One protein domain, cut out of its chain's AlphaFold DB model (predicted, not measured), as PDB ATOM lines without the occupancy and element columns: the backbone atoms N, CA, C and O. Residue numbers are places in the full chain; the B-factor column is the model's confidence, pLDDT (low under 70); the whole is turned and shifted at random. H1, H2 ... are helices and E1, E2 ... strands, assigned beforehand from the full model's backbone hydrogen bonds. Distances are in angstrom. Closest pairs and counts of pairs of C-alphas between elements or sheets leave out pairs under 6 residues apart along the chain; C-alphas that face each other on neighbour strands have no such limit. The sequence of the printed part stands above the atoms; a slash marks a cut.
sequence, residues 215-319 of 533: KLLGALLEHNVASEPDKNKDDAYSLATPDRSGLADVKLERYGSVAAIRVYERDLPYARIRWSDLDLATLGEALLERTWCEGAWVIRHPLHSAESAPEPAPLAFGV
ATOM      1  N   LYS A 215      76.630 231.678 224.286       87.69
ATOM      2  CA  LYS A 215      76.007 232.813 223.592       87.69
ATOM      3  C   LYS A 215      76.868 234.070 223.671       87.69
ATOM      4  O   LYS A 215      77.048 234.760 222.671       87.69
ATOM      5  N   LEU A 216      77.401 234.362 224.856       89.00
ATOM      6  CA  LEU A 216      78.202 235.558 225.079       89.00
ATOM      7  C   LEU A 216      79.514 235.527 224.290       89.00
ATOM      8  O   LEU A 216      79.837 236.502 223.618       89.00
ATOM      9  N   LEU A 217      80.242 234.409 224.331       85.31
ATOM     10  CA  LEU A 217      81.477 234.243 223.567       85.31
ATOM     11  C   LEU A 217      81.208 234.261 222.064       85.31
ATOM     12  O   LEU A 217      81.973 234.875 221.328       85.31
ATOM     13  N   GLY A 218      80.107 233.650 221.617       83.75
ATOM     14  CA  GLY A 218      79.704 233.694 220.218       83.75
ATOM     15  C   GLY A 218      79.489 235.121 219.724       83.75
ATOM     16  O   GLY A 218      80.099 235.523 218.740       83.75
ATOM     17  N   ALA A 219      78.730 235.924 220.473       88.69
ATOM     18  CA  ALA A 219      78.518 237.327 220.135       88.69
ATOM     19  C   ALA A 219      79.807 238.166 220.208       88.69
ATOM     20  O   ALA A 219      80.000 239.068 219.396       88.69
ATOM     21  N   LEU A 220      80.702 237.897 221.165       87.19
ATOM     22  CA  LEU A 220      82.001 238.573 221.240       87.19
ATOM     23  C   LEU A 220      82.873 238.248 220.022       87.19
ATOM     24  O   LEU A 220      83.468 239.161 219.455       87.19
ATOM     25  N   LEU A 221      82.918 236.985 219.591       82.81
ATOM     26  CA  LEU A 221      83.629 236.592 218.376       82.81
ATOM     27  C   LEU A 221      83.031 237.255 217.135       82.81
ATOM     28  O   LEU A 221      83.755 237.899 216.388       82.81
ATOM     29  N   GLU A 222      81.716 237.152 216.946       84.56
ATOM     30  CA  GLU A 222      81.017 237.716 215.785       84.56
ATOM     31  C   GLU A 222      81.241 239.228 215.635       84.56
ATOM     32  O   GLU A 222      81.328 239.736 214.518       84.56
ATOM     33  N   HIS A 223      81.341 239.955 216.752       84.81
ATOM     34  CA  HIS A 223      81.532 241.403 216.738       84.81
ATOM     35  C   HIS A 223      82.994 241.853 216.721       84.81
ATOM     36  O   HIS A 223      83.280 242.912 216.158       84.81
ATOM     37  N   ASN A 224      83.900 241.107 217.362       82.69
ATOM     38  CA  ASN A 224      85.255 241.588 217.648       82.69
ATOM     39  C   ASN A 224      86.360 240.792 216.944       82.69
ATOM     40  O   ASN A 224      87.510 241.230 216.941       82.69
ATOM     41  N   VAL A 225      86.036 239.647 216.343       76.00
ATOM     42  CA  VAL A 225      86.954 238.895 215.486       76.00
ATOM     43  C   VAL A 225      86.605 239.189 214.034       76.00
ATOM     44  O   VAL A 225      85.439 239.202 213.645       76.00
ATOM     45  N   ALA A 226      87.634 239.498 213.241       64.19
ATOM     46  CA  ALA A 226      87.483 239.861 211.835       64.19
ATOM     47  C   ALA A 226      86.718 238.781 211.056       64.19
ATOM     48  O   ALA A 226      86.771 237.614 211.419       64.19
ATOM     49  N   SER A 227      86.064 239.171 209.959       66.38
ATOM     50  CA  SER A 227      85.463 238.247 208.989       66.38
ATOM     51  C   SER A 227      86.427 237.146 208.533       66.38
ATOM     52  O   SER A 227      87.642 237.329 208.634       66.38
ATOM     53  N   GLU A 228      85.876 236.067 207.952       67.81
ATOM     54  CA  GLU A 228      86.643 234.937 207.408       67.81
ATOM     55  C   GLU A 228      87.932 235.433 206.726       67.81
ATOM     56  O   GLU A 228      87.875 236.280 205.825       67.81
ATOM     57  N   PRO A 229      89.097 234.963 207.184       66.19
ATOM     58  CA  PRO A 229      90.378 235.394 206.653       66.19
ATOM     59  C   PRO A 229      90.483 235.025 205.184       66.19
ATOM     60  O   PRO A 229      90.016 233.966 204.758       66.19
ATOM     61  N   ASP A 230      91.153 235.878 204.418       66.44
ATOM     62  CA  ASP A 230      91.520 235.544 203.050       66.44
ATOM     63  C   ASP A 230      92.398 234.285 203.066       66.44
ATOM     64  O   ASP A 230      93.515 234.309 203.578       66.44
ATOM     65  N   LYS A 231      91.887 233.184 202.505       61.59
ATOM     66  CA  LYS A 231      92.578 231.884 202.454       61.59
ATOM     67  C   LYS A 231      93.881 231.927 201.650       61.59
ATOM     68  O   LYS A 231      94.635 230.964 201.697       61.59
ATOM     69  N   ASN A 232      94.128 233.011 200.909       61.03
ATOM     70  CA  ASN A 232      95.372 233.244 200.176       61.03
ATOM     71  C   ASN A 232      96.398 234.085 200.960       61.03
ATOM     72  O   ASN A 232      97.475 234.360 200.432       61.03
ATOM     73  N   LYS A 233      96.066 234.536 202.176       66.31
ATOM     74  CA  LYS A 233      96.984 235.216 203.102       66.31
ATOM     75  C   LYS A 233      97.514 234.241 204.157       66.31
ATOM     76  O   LYS A 233      97.182 233.059 204.132       66.31
ATOM     77  N   ASP A 234      98.340 234.762 205.060       77.75
ATOM     78  CA  ASP A 234      98.833 234.099 206.268       77.75
ATOM     79  C   ASP A 234      97.770 233.208 206.918       77.75
ATOM     80  O   ASP A 234      96.644 233.642 207.172       77.75
ATOM     81  N   ASP A 235      98.141 231.969 207.227       85.62
ATOM     82  CA  ASP A 235      97.284 231.024 207.944       85.62
ATOM     83  C   ASP A 235      97.722 230.845 209.411       85.62
ATOM     84  O   ASP A 235      97.132 230.042 210.139       85.62
ATOM     85  N   ALA A 236      98.687 231.650 209.875       89.00
ATOM     86  CA  ALA A 236      99.068 231.783 211.276       89.00
ATOM     87  C   ALA A 236      98.960 233.231 211.774       89.00
ATOM     88  O   ALA A 236      99.759 234.086 211.407       89.00
ATOM     89  N   TYR A 237      97.973 233.514 212.627       84.94
ATOM     90  CA  TYR A 237      97.759 234.846 213.210       84.94
ATOM     91  C   TYR A 237      96.796 234.776 214.409       84.94
ATOM     92  O   TYR A 237      96.079 233.793 214.621       84.94
ATOM     93  N   SER A 238      96.782 235.819 215.243       84.00
ATOM     94  CA  SER A 238      95.858 235.886 216.380       84.00
ATOM     95  C   SER A 238      94.447 236.239 215.903       84.00
ATOM     96  O   SER A 238      94.239 237.289 215.298       84.00
ATOM     97  N   LEU A 239      93.480 235.365 216.186       78.44
ATOM     98  CA  LEU A 239      92.058 235.601 215.928       78.44
ATOM     99  C   LEU A 239      91.467 236.536 216.985       78.44
ATOM    100  O   LEU A 239      90.720 237.451 216.656       78.44
ATOM    101  N   ALA A 240      91.807 236.314 218.256       76.81
ATOM    102  CA  ALA A 240      91.286 237.090 219.369       76.81
ATOM    103  C   ALA A 240      92.298 237.167 220.515       76.81
ATOM    104  O   ALA A 240      92.828 236.148 220.969       76.81
ATOM    105  N   THR A 241      92.515 238.373 221.031       72.56
ATOM    106  CA  THR A 241      93.199 238.602 222.306       72.56
ATOM    107  C   THR A 241      92.196 239.130 223.334       72.56
ATOM    108  O   THR A 241      91.235 239.802 222.936       72.56
ATOM    109  N   PRO A 242      92.354 238.840 224.639       70.19
ATOM    110  CA  PRO A 242      91.360 239.224 225.643       70.19
ATOM    111  C   PRO A 242      91.001 240.717 225.659       70.19
ATOM    112  O   PRO A 242      89.836 241.090 225.771       70.19
ATOM    113  N   ASP A 243      92.005 241.576 225.500       67.94
ATOM    114  CA  ASP A 243      91.903 243.035 225.459       67.94
ATOM    115  C   ASP A 243      91.094 243.547 224.258       67.94
ATOM    116  O   ASP A 243      90.283 244.461 224.412       67.94
ATOM    117  N   ARG A 244      91.260 242.926 223.083       70.19
ATOM    118  CA  ARG A 244      90.618 243.362 221.829       70.19
ATOM    119  C   ARG A 244      89.265 242.720 221.582       70.19
ATOM    120  O   ARG A 244      88.406 243.318 220.947       70.19
ATOM    121  N   SER A 245      89.085 241.497 222.067       70.88
ATOM    122  CA  SER A 245      87.895 240.692 221.784       70.88
ATOM    123  C   SER A 245      86.852 240.716 222.889       70.88
ATOM    124  O   SER A 245      85.727 240.274 222.667       70.88
ATOM    125  N   GLY A 246      87.209 241.198 224.082       75.50
ATOM    126  CA  GLY A 246      86.348 241.105 225.255       75.50
ATOM    127  C   GLY A 246      86.299 239.709 225.877       75.50
ATOM    128  O   GLY A 246      85.643 239.551 226.908       75.50
ATOM    129  N   LEU A 247      86.973 238.710 225.283       78.31
ATOM    130  CA  LEU A 247      87.077 237.337 225.780       78.31
ATOM    131  C   LEU A 247      88.041 237.295 226.972       78.31
ATOM    132  O   LEU A 247      89.245 237.095 226.810       78.31
ATOM    133  N   ALA A 248      87.521 237.514 228.176       76.94
ATOM    134  CA  ALA A 248      88.323 237.493 229.392       76.94
ATOM    135  C   ALA A 248      89.078 236.162 229.490       76.94
ATOM    136  O   ALA A 248      88.484 235.106 229.301       76.94
ATOM    137  N   ASP A 249      90.381 236.228 229.755       75.94
ATOM    138  CA  ASP A 249      91.257 235.074 229.964       75.94
ATOM    139  C   ASP A 249      91.327 234.031 228.824       75.94
ATOM    140  O   ASP A 249      91.903 232.960 229.008       75.94
ATOM    141  N   VAL A 250      90.807 234.326 227.628       79.75
ATOM    142  CA  VAL A 250      90.888 233.428 226.464       79.75
ATOM    143  C   VAL A 250      91.671 234.097 225.346       79.75
ATOM    144  O   VAL A 250      91.299 235.157 224.848       79.75
ATOM    145  N   LYS A 251      92.749 233.445 224.908       82.50
ATOM    146  CA  LYS A 251      93.463 233.803 223.681       82.50
ATOM    147  C   LYS A 251      93.133 232.793 222.598       82.50
ATOM    148  O   LYS A 251      93.196 231.585 222.823       82.50
ATOM    149  N   LEU A 252      92.811 233.307 221.422       84.69
ATOM    150  CA  LEU A 252      92.464 232.524 220.253       84.69
ATOM    151  C   LEU A 252      93.462 232.822 219.138       84.69
ATOM    152  O   LEU A 252      93.634 233.966 218.708       84.69
ATOM    153  N   GLU A 253      94.127 231.781 218.670       88.12
ATOM    154  CA  GLU A 253      95.147 231.848 217.632       88.12
ATOM    155  C   GLU A 253      94.801 230.852 216.535       88.12
ATOM    156  O   GLU A 253      94.342 229.751 216.824       88.12
ATOM    157  N   ARG A 254      95.019 231.222 215.277       89.56
ATOM    158  CA  ARG A 254      94.924 230.287 214.162       89.56
ATOM    159  C   ARG A 254      96.316 229.789 213.805       89.56
ATOM    160  O   ARG A 254      97.243 230.589 213.742       89.56
ATOM    161  N   TYR A 255      96.426 228.488 213.553       91.50
ATOM    162  CA  TYR A 255      97.599 227.838 212.973       91.50
ATOM    163  C   TYR A 255      97.134 226.861 211.885       91.50
ATOM    164  O   TYR A 255      96.778 225.714 212.175       91.50
ATOM    165  N   GLY A 256      97.115 227.312 210.631       90.62
ATOM    166  CA  GLY A 256      96.615 226.549 209.491       90.62
ATOM    167  C   GLY A 256      95.096 226.390 209.545       90.62
ATOM    168  O   GLY A 256      94.355 227.372 209.590       90.62
ATOM    169  N   SER A 257      94.611 225.149 209.554       89.50
ATOM    170  CA  SER A 257      93.183 224.827 209.688       89.50
ATOM    171  C   SER A 257      92.711 224.689 211.141       89.50
ATOM    172  O   SER A 257      91.561 224.315 211.364       89.50
ATOM    173  N   VAL A 258      93.567 224.979 212.131       91.62
ATOM    174  CA  VAL A 258      93.265 224.767 213.554       91.62
ATOM    175  C   VAL A 258      93.199 226.076 214.330       91.62
ATOM    176  O   VAL A 258      94.107 226.904 214.247       91.62
ATOM    177  N   ALA A 259      92.165 226.213 215.159       90.38
ATOM    178  CA  ALA A 259      92.075 227.236 216.194       90.38
ATOM    179  C   ALA A 259      92.708 226.730 217.502       90.38
ATOM    180  O   ALA A 259      92.171 225.847 218.170       90.38
ATOM    181  N   ALA A 260      93.847 227.292 217.896       89.69
ATOM    182  CA  ALA A 260      94.429 227.090 219.216       89.69
ATOM    183  C   ALA A 260      93.748 228.022 220.232       89.69
ATOM    184  O   ALA A 260      93.818 229.248 220.128       89.69
ATOM    185  N   ILE A 261      93.094 227.427 221.227       87.06
ATOM    186  CA  ILE A 261      92.301 228.114 222.250       87.06
ATOM    187  C   ILE A 261      93.045 227.990 223.574       87.06
ATOM    188  O   ILE A 261      93.050 226.936 224.212       87.06
ATOM    189  N   ARG A 262      93.699 229.069 223.992       83.50
ATOM    190  CA  ARG A 262      94.426 229.122 225.260       83.50
ATOM    191  C   ARG A 262      93.536 229.761 226.307       83.50
ATOM    192  O   ARG A 262      93.200 230.938 226.208       83.50
ATOM    193  N   VAL A 263      93.178 228.973 227.308       80.25
ATOM    194  CA  VAL A 263      92.366 229.413 228.438       80.25
ATOM    195  C   VAL A 263      93.295 229.638 229.615       80.25
ATOM    196  O   VAL A 263      93.818 228.685 230.192       80.25
ATOM    197  N   TYR A 264      93.538 230.897 229.948       75.62
ATOM    198  CA  TYR A 264      94.353 231.250 231.091       75.62
ATOM    199  C   TYR A 264      93.507 231.146 232.348       75.62
ATOM    200  O   TYR A 264      92.416 231.698 232.444       75.62
ATOM    201  N   GLU A 265      94.003 230.428 233.342       70.25
ATOM    202  CA  GLU A 265      93.387 230.526 234.653       70.25
ATOM    203  C   GLU A 265      93.707 231.924 235.210       70.25
ATOM    204  O   GLU A 265      94.752 232.491 234.902       70.25
ATOM    205  N   ARG A 266      92.815 232.526 236.003       62.38
ATOM    206  CA  ARG A 266      93.146 233.661 236.878       62.38
ATOM    207  C   ARG A 266      92.451 233.492 238.217       62.38
ATOM    208  O   ARG A 266      91.275 233.140 238.256       62.38
ATOM    209  N   ASP A 267      93.163 233.784 239.303       54.81
ATOM    210  CA  ASP A 267      92.515 234.084 240.575       54.81
ATOM    211  C   ASP A 267      91.862 235.462 240.429       54.81
ATOM    212  O   ASP A 267      92.502 236.503 240.594       54.81
ATOM    213  N   LEU A 268      90.596 235.482 240.014       51.69
ATOM    214  CA  LEU A 268      89.825 236.716 239.996       51.69
ATOM    215  C   LEU A 268      89.572 237.135 241.452       51.69
ATOM    216  O   LEU A 268      89.105 236.306 242.248       51.69
ATOM    217  N   PRO A 269      89.858 238.394 241.838       45.41
ATOM    218  CA  PRO A 269      89.501 238.869 243.163       45.41
ATOM    219  C   PRO A 269      87.999 238.642 243.371       45.41
ATOM    220  O   PRO A 269      87.173 239.033 242.550       45.41
ATOM    221  N   TYR A 270      87.674 237.952 244.465       50.72
ATOM    222  CA  TYR A 270      86.318 237.599 244.897       50.72
ATOM    223  C   TYR A 270      85.560 236.500 244.130       50.72
ATOM    224  O   TYR A 270      84.377 236.296 244.404       50.72
ATOM    225  N   ALA A 271      86.223 235.659 243.325       49.69
ATOM    226  CA  ALA A 271      85.663 234.338 243.018       49.69
ATOM    227  C   ALA A 271      86.685 233.235 242.749       49.69
ATOM    228  O   ALA A 271      87.496 233.294 241.835       49.69
ATOM    229  N   ARG A 272      86.489 232.134 243.477       47.06
ATOM    230  CA  ARG A 272      86.967 230.794 243.134       47.06
ATOM    231  C   ARG A 272      86.063 230.170 242.062       47.06
ATOM    232  O   ARG A 272      85.416 229.170 242.342       47.06
ATOM    233  N   ILE A 273      85.958 230.774 240.879       47.09
ATOM    234  CA  ILE A 273      85.639 229.977 239.690       47.09
ATOM    235  C   ILE A 273      86.873 229.959 238.834       47.09
ATOM    236  O   ILE A 273      87.287 230.961 238.264       47.09
ATOM    237  N   ARG A 274      87.465 228.777 238.805       54.44
ATOM    238  CA  ARG A 274      88.508 228.446 237.860       54.44
ATOM    239  C   ARG A 274      87.793 228.073 236.567       54.44
ATOM    240  O   ARG A 274      86.722 227.467 236.602       54.44
ATOM    241  N   TRP A 275      88.417 228.317 235.421       58.56
ATOM    242  CA  TRP A 275      88.006 227.674 234.164       58.56
ATOM    243  C   TRP A 275      87.913 226.143 234.290       58.56
ATOM    244  O   TRP A 275      87.281 225.496 233.460       58.56
ATOM    245  N   SER A 276      88.479 225.562 235.361       53.34
ATOM    246  CA  SER A 276      88.244 224.182 235.780       53.34
ATOM    247  C   SER A 276      86.791 223.784 235.955       53.34
ATOM    248  O   SER A 276      86.484 222.618 235.728       53.34
ATOM    249  N   ASP A 277      85.931 224.725 236.324       56.34
ATOM    250  CA  ASP A 277      84.512 224.477 236.576       56.34
ATOM    251  C   ASP A 277      83.672 224.650 235.300       56.34
ATOM    252  O   ASP A 277      82.472 224.381 235.296       56.34
ATOM    253  N   LEU A 278      84.304 225.106 234.213       64.25
ATOM    254  CA  LEU A 278      83.691 225.245 232.907       64.25
ATOM    255  C   LEU A 278      83.958 223.998 232.058       64.25
ATOM    256  O   LEU A 278      85.088 223.504 231.982       64.25
ATOM    257  N   ASP A 279      82.922 223.534 231.366       70.88
ATOM    258  CA  ASP A 279      83.062 222.498 230.354       70.88
ATOM    259  C   ASP A 279      83.829 223.039 229.136       70.88
ATOM    260  O   ASP A 279      83.290 223.742 228.276       70.88
ATOM    261  N   LEU A 280      85.122 222.714 229.077       74.12
ATOM    262  CA  LEU A 280      85.983 223.075 227.956       74.12
ATOM    263  C   LEU A 280      85.580 222.391 226.650       74.12
ATOM    264  O   LEU A 280      85.951 222.901 225.596       74.12
ATOM    265  N   ALA A 281      84.854 221.270 226.699       75.62
ATOM    266  CA  ALA A 281      84.349 220.631 225.492       75.62
ATOM    267  C   ALA A 281      83.285 221.504 224.833       75.62
ATOM    268  O   ALA A 281      83.457 221.916 223.688       75.62
ATOM    269  N   THR A 282      82.281 221.915 225.611       75.19
ATOM    270  CA  THR A 282      81.273 222.887 225.169       75.19
ATOM    271  C   THR A 282      81.914 224.188 224.663       75.19
ATOM    272  O   THR A 282      81.480 224.748 223.658       75.19
ATOM    273  N   LEU A 283      82.967 224.676 225.331       75.75
ATOM    274  CA  LEU A 283      83.711 225.856 224.881       75.75
ATOM    275  C   LEU A 283      84.409 225.621 223.531       75.75
ATOM    276  O   LEU A 283      84.301 226.454 222.635       75.75
ATOM    277  N   GLY A 284      85.131 224.507 223.396       77.44
ATOM    278  CA  GLY A 284      85.860 224.149 222.182       77.44
ATOM    279  C   GLY A 284      84.938 224.014 220.975       77.44
ATOM    280  O   GLY A 284      85.221 224.599 219.934       77.44
ATOM    281  N   GLU A 285      83.804 223.327 221.135       78.69
ATOM    282  CA  GLU A 285      82.781 223.174 220.093       78.69
ATOM    283  C   GLU A 285      82.161 224.521 219.698       78.69
ATOM    284  O   GLU A 285      82.142 224.877 218.519       78.69
ATOM    285  N   ALA A 286      81.731 225.319 220.682       76.81
ATOM    286  CA  ALA A 286      81.110 226.619 220.435       76.81
ATOM    287  C   ALA A 286      82.033 227.597 219.693       76.81
ATOM    288  O   ALA A 286      81.575 228.373 218.847       76.81
ATOM    289  N   LEU A 287      83.326 227.587 220.028       77.25
ATOM    290  CA  LEU A 287      84.322 228.429 219.372       77.25
ATOM    291  C   LEU A 287      84.716 227.857 218.001       77.25
ATOM    292  O   LEU A 287      84.905 228.631 217.066       77.25
ATOM    293  N   LEU A 288      84.778 226.533 217.824       81.00
ATOM    294  CA  LEU A 288      85.083 225.915 216.528       81.00
ATOM    295  C   LEU A 288      84.091 226.354 215.440       81.00
ATOM    296  O   LEU A 288      84.511 226.816 214.380       81.00
ATOM    297  N   GLU A 289      82.788 226.329 215.737       77.75
ATOM    298  CA  GLU A 289      81.728 226.794 214.822       77.75
ATOM    299  C   GLU A 289      81.917 228.242 214.333       77.75
ATOM    300  O   GLU A 289      81.344 228.642 213.321       77.75
ATOM    301  N   ARG A 290      82.706 229.041 215.059       77.69
ATOM    302  CA  ARG A 290      82.843 230.492 214.879       77.69
ATOM    303  C   ARG A 290      84.260 230.927 214.508       77.69
ATOM    304  O   ARG A 290      84.544 232.118 214.502       77.69
ATOM    305  N   THR A 291      85.155 229.981 214.212       75.88
ATOM    306  CA  THR A 291      86.575 230.263 213.917       75.88
ATOM    307  C   THR A 291      87.001 229.943 212.492       75.88
ATOM    308  O   THR A 291      88.175 230.111 212.158       75.88
ATOM    309  N   TRP A 292      86.064 229.511 211.637       83.12
ATOM    310  CA  TRP A 292      86.319 229.085 210.248       83.12
ATOM    311  C   TRP A 292      87.428 228.022 210.123       83.12
ATOM    312  O   TRP A 292      88.029 227.863 209.061       83.12
ATOM    313  N   CYS A 293      87.728 227.330 211.224       87.19
ATOM    314  CA  CYS A 293      88.743 226.295 211.331       87.19
ATOM    315  C   CYS A 293      88.088 224.915 211.207       87.19
ATOM    316  O   CYS A 293      86.913 224.742 211.522       87.19
ATOM    317  N   GLU A 294      88.852 223.925 210.751       90.12
ATOM    318  CA  GLU A 294      88.399 222.531 210.647       90.12
ATOM    319  C   GLU A 294      88.545 221.785 211.980       90.12
ATOM    320  O   GLU A 294      87.850 220.795 212.221       90.12
ATOM    321  N   GLY A 295      89.424 222.271 212.861       91.12
ATOM    322  CA  GLY A 295      89.602 221.744 214.207       91.12
ATOM    323  C   GLY A 295      89.958 222.811 215.235       91.12
ATOM    324  O   GLY A 295      90.332 223.938 214.903       91.12
ATOM    325  N   ALA A 296      89.848 222.442 216.507       90.25
ATOM    326  CA  ALA A 296      90.236 223.275 217.635       90.25
ATOM    327  C   ALA A 296      91.138 222.501 218.598       90.25
ATOM    328  O   ALA A 296      90.964 221.302 218.816       90.25
ATOM    329  N   TRP A 297      92.093 223.210 219.189       90.19
ATOM    330  CA  TRP A 297      93.030 222.683 220.170       90.19
ATOM    331  C   TRP A 297      92.987 223.542 221.430       90.19
ATOM    332  O   TRP A 297      93.510 224.656 221.455       90.19
ATOM    333  N   VAL A 298      92.336 223.040 222.476       87.50
ATOM    334  CA  VAL A 298      92.118 223.766 223.729       87.50
ATOM    335  C   VAL A 298      93.199 223.393 224.737       87.50
ATOM    336  O   VAL A 298      93.334 222.225 225.104       87.50
ATOM    337  N   ILE A 299      93.944 224.389 225.220       81.19
ATOM    338  CA  ILE A 299      94.988 224.239 226.241       81.19
ATOM    339  C   ILE A 299      94.649 225.141 227.427       81.19
ATOM    340  O   ILE A 299      94.367 226.328 227.247       81.19
ATOM    341  N   ARG A 300      94.729 224.610 228.652       78.38
ATOM    342  CA  ARG A 300      94.697 225.448 229.858       78.38
ATOM    343  C   ARG A 300      96.092 225.941 230.193       78.38
ATOM    344  O   ARG A 300      97.039 225.163 230.210       78.38
ATOM    345  N   HIS A 301      96.192 227.221 230.514       72.31
ATOM    346  CA  HIS A 301      97.415 227.843 230.979       72.31
ATOM    347  C   HIS A 301      97.271 228.182 232.472       72.31
ATOM    348  O   HIS A 301      96.564 229.136 232.809       72.31
ATOM    349  N   PRO A 302      97.907 227.434 233.391       64.12
ATOM    350  CA  PRO A 302      97.857 227.757 234.817       64.12
ATOM    351  C   PRO A 302      98.576 229.092 235.103       64.12
ATOM    352  O   PRO A 302      99.566 229.412 234.441       64.12
ATOM    353  N   LEU A 303      98.106 229.883 236.084       54.22
ATOM    354  CA  LEU A 303      98.784 231.140 236.508       54.22
ATOM    355  C   LEU A 303     100.100 230.893 237.209       54.22
ATOM    356  O   LEU A 303     101.027 231.698 237.152       54.22
ATOM    357  N   HIS A 304     100.117 229.808 237.968       52.00
ATOM    358  CA  HIS A 304     101.214 229.423 238.810       52.00
ATOM    359  C   HIS A 304     101.614 228.042 238.339       52.00
ATOM    360  O   HIS A 304     100.877 227.075 238.531       52.00
ATOM    361  N   SER A 305     102.795 227.950 237.734       42.81
ATOM    362  CA  SER A 305     103.543 226.705 237.701       42.81
ATOM    363  C   SER A 305     103.895 226.357 239.151       42.81
ATOM    364  O   SER A 305     105.019 226.561 239.606       42.81
ATOM    365  N   ALA A 306     102.921 225.894 239.934       38.81
ATOM    366  CA  ALA A 306     103.249 225.036 241.052       38.81
ATOM    367  C   ALA A 306     104.001 223.872 240.405       38.81
ATOM    368  O   ALA A 306     103.412 223.148 239.606       38.81
ATOM    369  N   GLU A 307     105.303 223.764 240.675       41.16
ATOM    370  CA  GLU A 307     106.284 222.894 239.999       41.16
ATOM    371  C   GLU A 307     105.945 221.380 240.030       41.16
ATOM    372  O   GLU A 307     106.790 220.546 239.725       41.16
ATOM    373  N   SER A 308     104.725 220.985 240.412       40.59
ATOM    374  CA  SER A 308     104.318 219.601 240.658       40.59
ATOM    375  C   SER A 308     102.886 219.221 240.251       40.59
ATOM    376  O   SER A 308     102.535 218.051 240.401       40.59
ATOM    377  N   ALA A 309     102.049 220.127 239.725       45.81
ATOM    378  CA  ALA A 309     100.743 219.720 239.194       45.81
ATOM    379  C   ALA A 309     100.883 219.319 237.711       45.81
ATOM    380  O   ALA A 309     101.411 220.119 236.939       45.81
ATOM    381  N   PRO A 310     100.445 218.116 237.287       49.06
ATOM    382  CA  PRO A 310     100.440 217.768 235.870       49.06
ATOM    383  C   PRO A 310      99.547 218.755 235.115       49.06
ATOM    384  O   PRO A 310      98.401 218.982 235.512       49.06
ATOM    385  N   GLU A 311     100.077 219.353 234.044       55.88
ATOM    386  CA  GLU A 311      99.271 220.185 233.154       55.88
ATOM    387  C   GLU A 311      98.095 219.342 232.630       55.88
ATOM    388  O   GLU A 311      98.298 218.193 232.216       55.88
ATOM    389  N   PRO A 312      96.854 219.853 232.684       61.56
ATOM    390  CA  PRO A 312      95.714 219.126 232.150       61.56
ATOM    391  C   PRO A 312      95.934 218.870 230.657       61.56
ATOM    392  O   PRO A 312      96.354 219.763 229.920       61.56
ATOM    393  N   ALA A 313      95.652 217.639 230.223       70.75
ATOM    394  CA  ALA A 313      95.829 217.249 228.833       70.75
ATOM    395  C   ALA A 313      95.015 218.178 227.910       70.75
ATOM    396  O   ALA A 313      93.862 218.490 228.229       70.75
ATOM    397  N   PRO A 314      95.594 218.623 226.783       80.38
ATOM    398  CA  PRO A 314      94.868 219.429 225.819       80.38
ATOM    399  C   PRO A 314      93.687 218.651 225.233       80.38
ATOM    400  O   PRO A 314      93.724 217.423 225.126       80.38
ATOM    401  N   LEU A 315      92.647 219.379 224.832       86.06
ATOM    402  CA  LEU A 315      91.461 218.814 224.193       86.06
ATOM    403  C   LEU A 315      91.463 219.161 222.705       86.06
ATOM    404  O   LEU A 315      91.633 220.322 222.334       86.06
ATOM    405  N   ALA A 316      91.263 218.150 221.864       88.62
ATOM    406  CA  ALA A 316      91.199 218.289 220.416       88.62
ATOM    407  C   ALA A 316      89.761 218.084 219.930       88.62
ATOM    408  O   ALA A 316      89.104 217.123 220.328       88.62
ATOM    409  N   PHE A 317      89.305 218.959 219.038       88.00
ATOM    410  CA  PHE A 317      87.979 218.914 218.424       88.00
ATOM    411  C   PHE A 317      88.112 219.009 216.909       88.00
ATOM    412  O   PHE A 317      89.009 219.692 216.412       88.00
ATOM    413  N   GLY A 318      87.210 218.357 216.175       88.62
ATOM    414  CA  GLY A 318      87.230 218.363 214.711       88.62
ATOM    415  C   GLY A 318      88.500 217.737 214.126       88.62
ATOM    416  O   GLY A 318      89.011 216.738 214.638       88.62
ATOM    417  N   VAL A 319      88.997 218.311 213.030       90.00
ATOM    418  CA  VAL A 319      90.181 217.835 212.305       90.00
ATOM    419  C   VAL A 319      91.410 218.635 212.730       90.00
ATOM    420  O   VAL A 319      91.598 219.782 212.332       90.00
TER     421      VAL A 319
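This is residues 215 to 319 of the 533 residues of an uncharacterized protein of Deltaproteobacteria bacterium CG2_30_63_29 (UniProt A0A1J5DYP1). A single strongly twisted sheet of five strands has helix H3 packed over one face, near E4, while H1 and the small H2 only graze the sheet. Two long loops, residues 265 to 279 and 302 to 314, extend the elongated outline, and residues 305 to 310 stick out. The printed part has 105 residues, in the order H1 E1 H2 E2 E3 H3 E4 E5; the mixed sheet runs E1 E2 E3 E4 E5. The class is mixed, helices and strands, with 52 residues in named elements, under half. It is compact, radius of gyration of the C-alphas 14.0 A, spanning 43 by 26 by 21 A.

Find E3, residues 258 to 264, 18.7 A long, from C-alpha 258 at (93.265, 224.767, 213.554). Beside it are E4, 295 to 301, 19.5 A, and E2, 250 to 255, 16.1 A; the edge strands are E1, 236 to 240, and E5, 315 to 318, ending at (87.230, 218.363, 214.711). H1, 215 to 224, is 14.1 A long, H3, 280 to 288, 11.8 A; H2 is 242 to 245.

E3 and E4 are parallel, N 261 to O 297 at 2.8 A; with H3 they make a strand-helix-strand unit, parallel neighbours joined through a helix, its crossover right-handed. Hairpin E2 and E3 has N 260 to O 253 at 2.7 A, hairpin E4 and E5 N 298 to O 315 at 2.8 A, and antiparallel E1 and E2 N 239 to O 252 at 2.9 A. H3 has a height over the sheet of 8.1 A; its closest C-alphas to E4 are Leu 288 and Ala 296, 5.9 A. H1 touches H2, closest C-alphas Asn 224 and Ser 245, 5.0 A. In H1 and H3 every O i to N i+4 pair is within hydrogen-bond range; H2 is too short for one.

The C-alphas of Asn 232 and Tyr 270, the farthest apart, are 45.8 A apart. The printed part has no cut; the links H1 to E1, E3 to H3 and E4 to E5 are long. Mean pLDDT of the printed part is 73.6; look for values under 70 at residues 226 to 233, 243, 266 to 278 and 302 to 312.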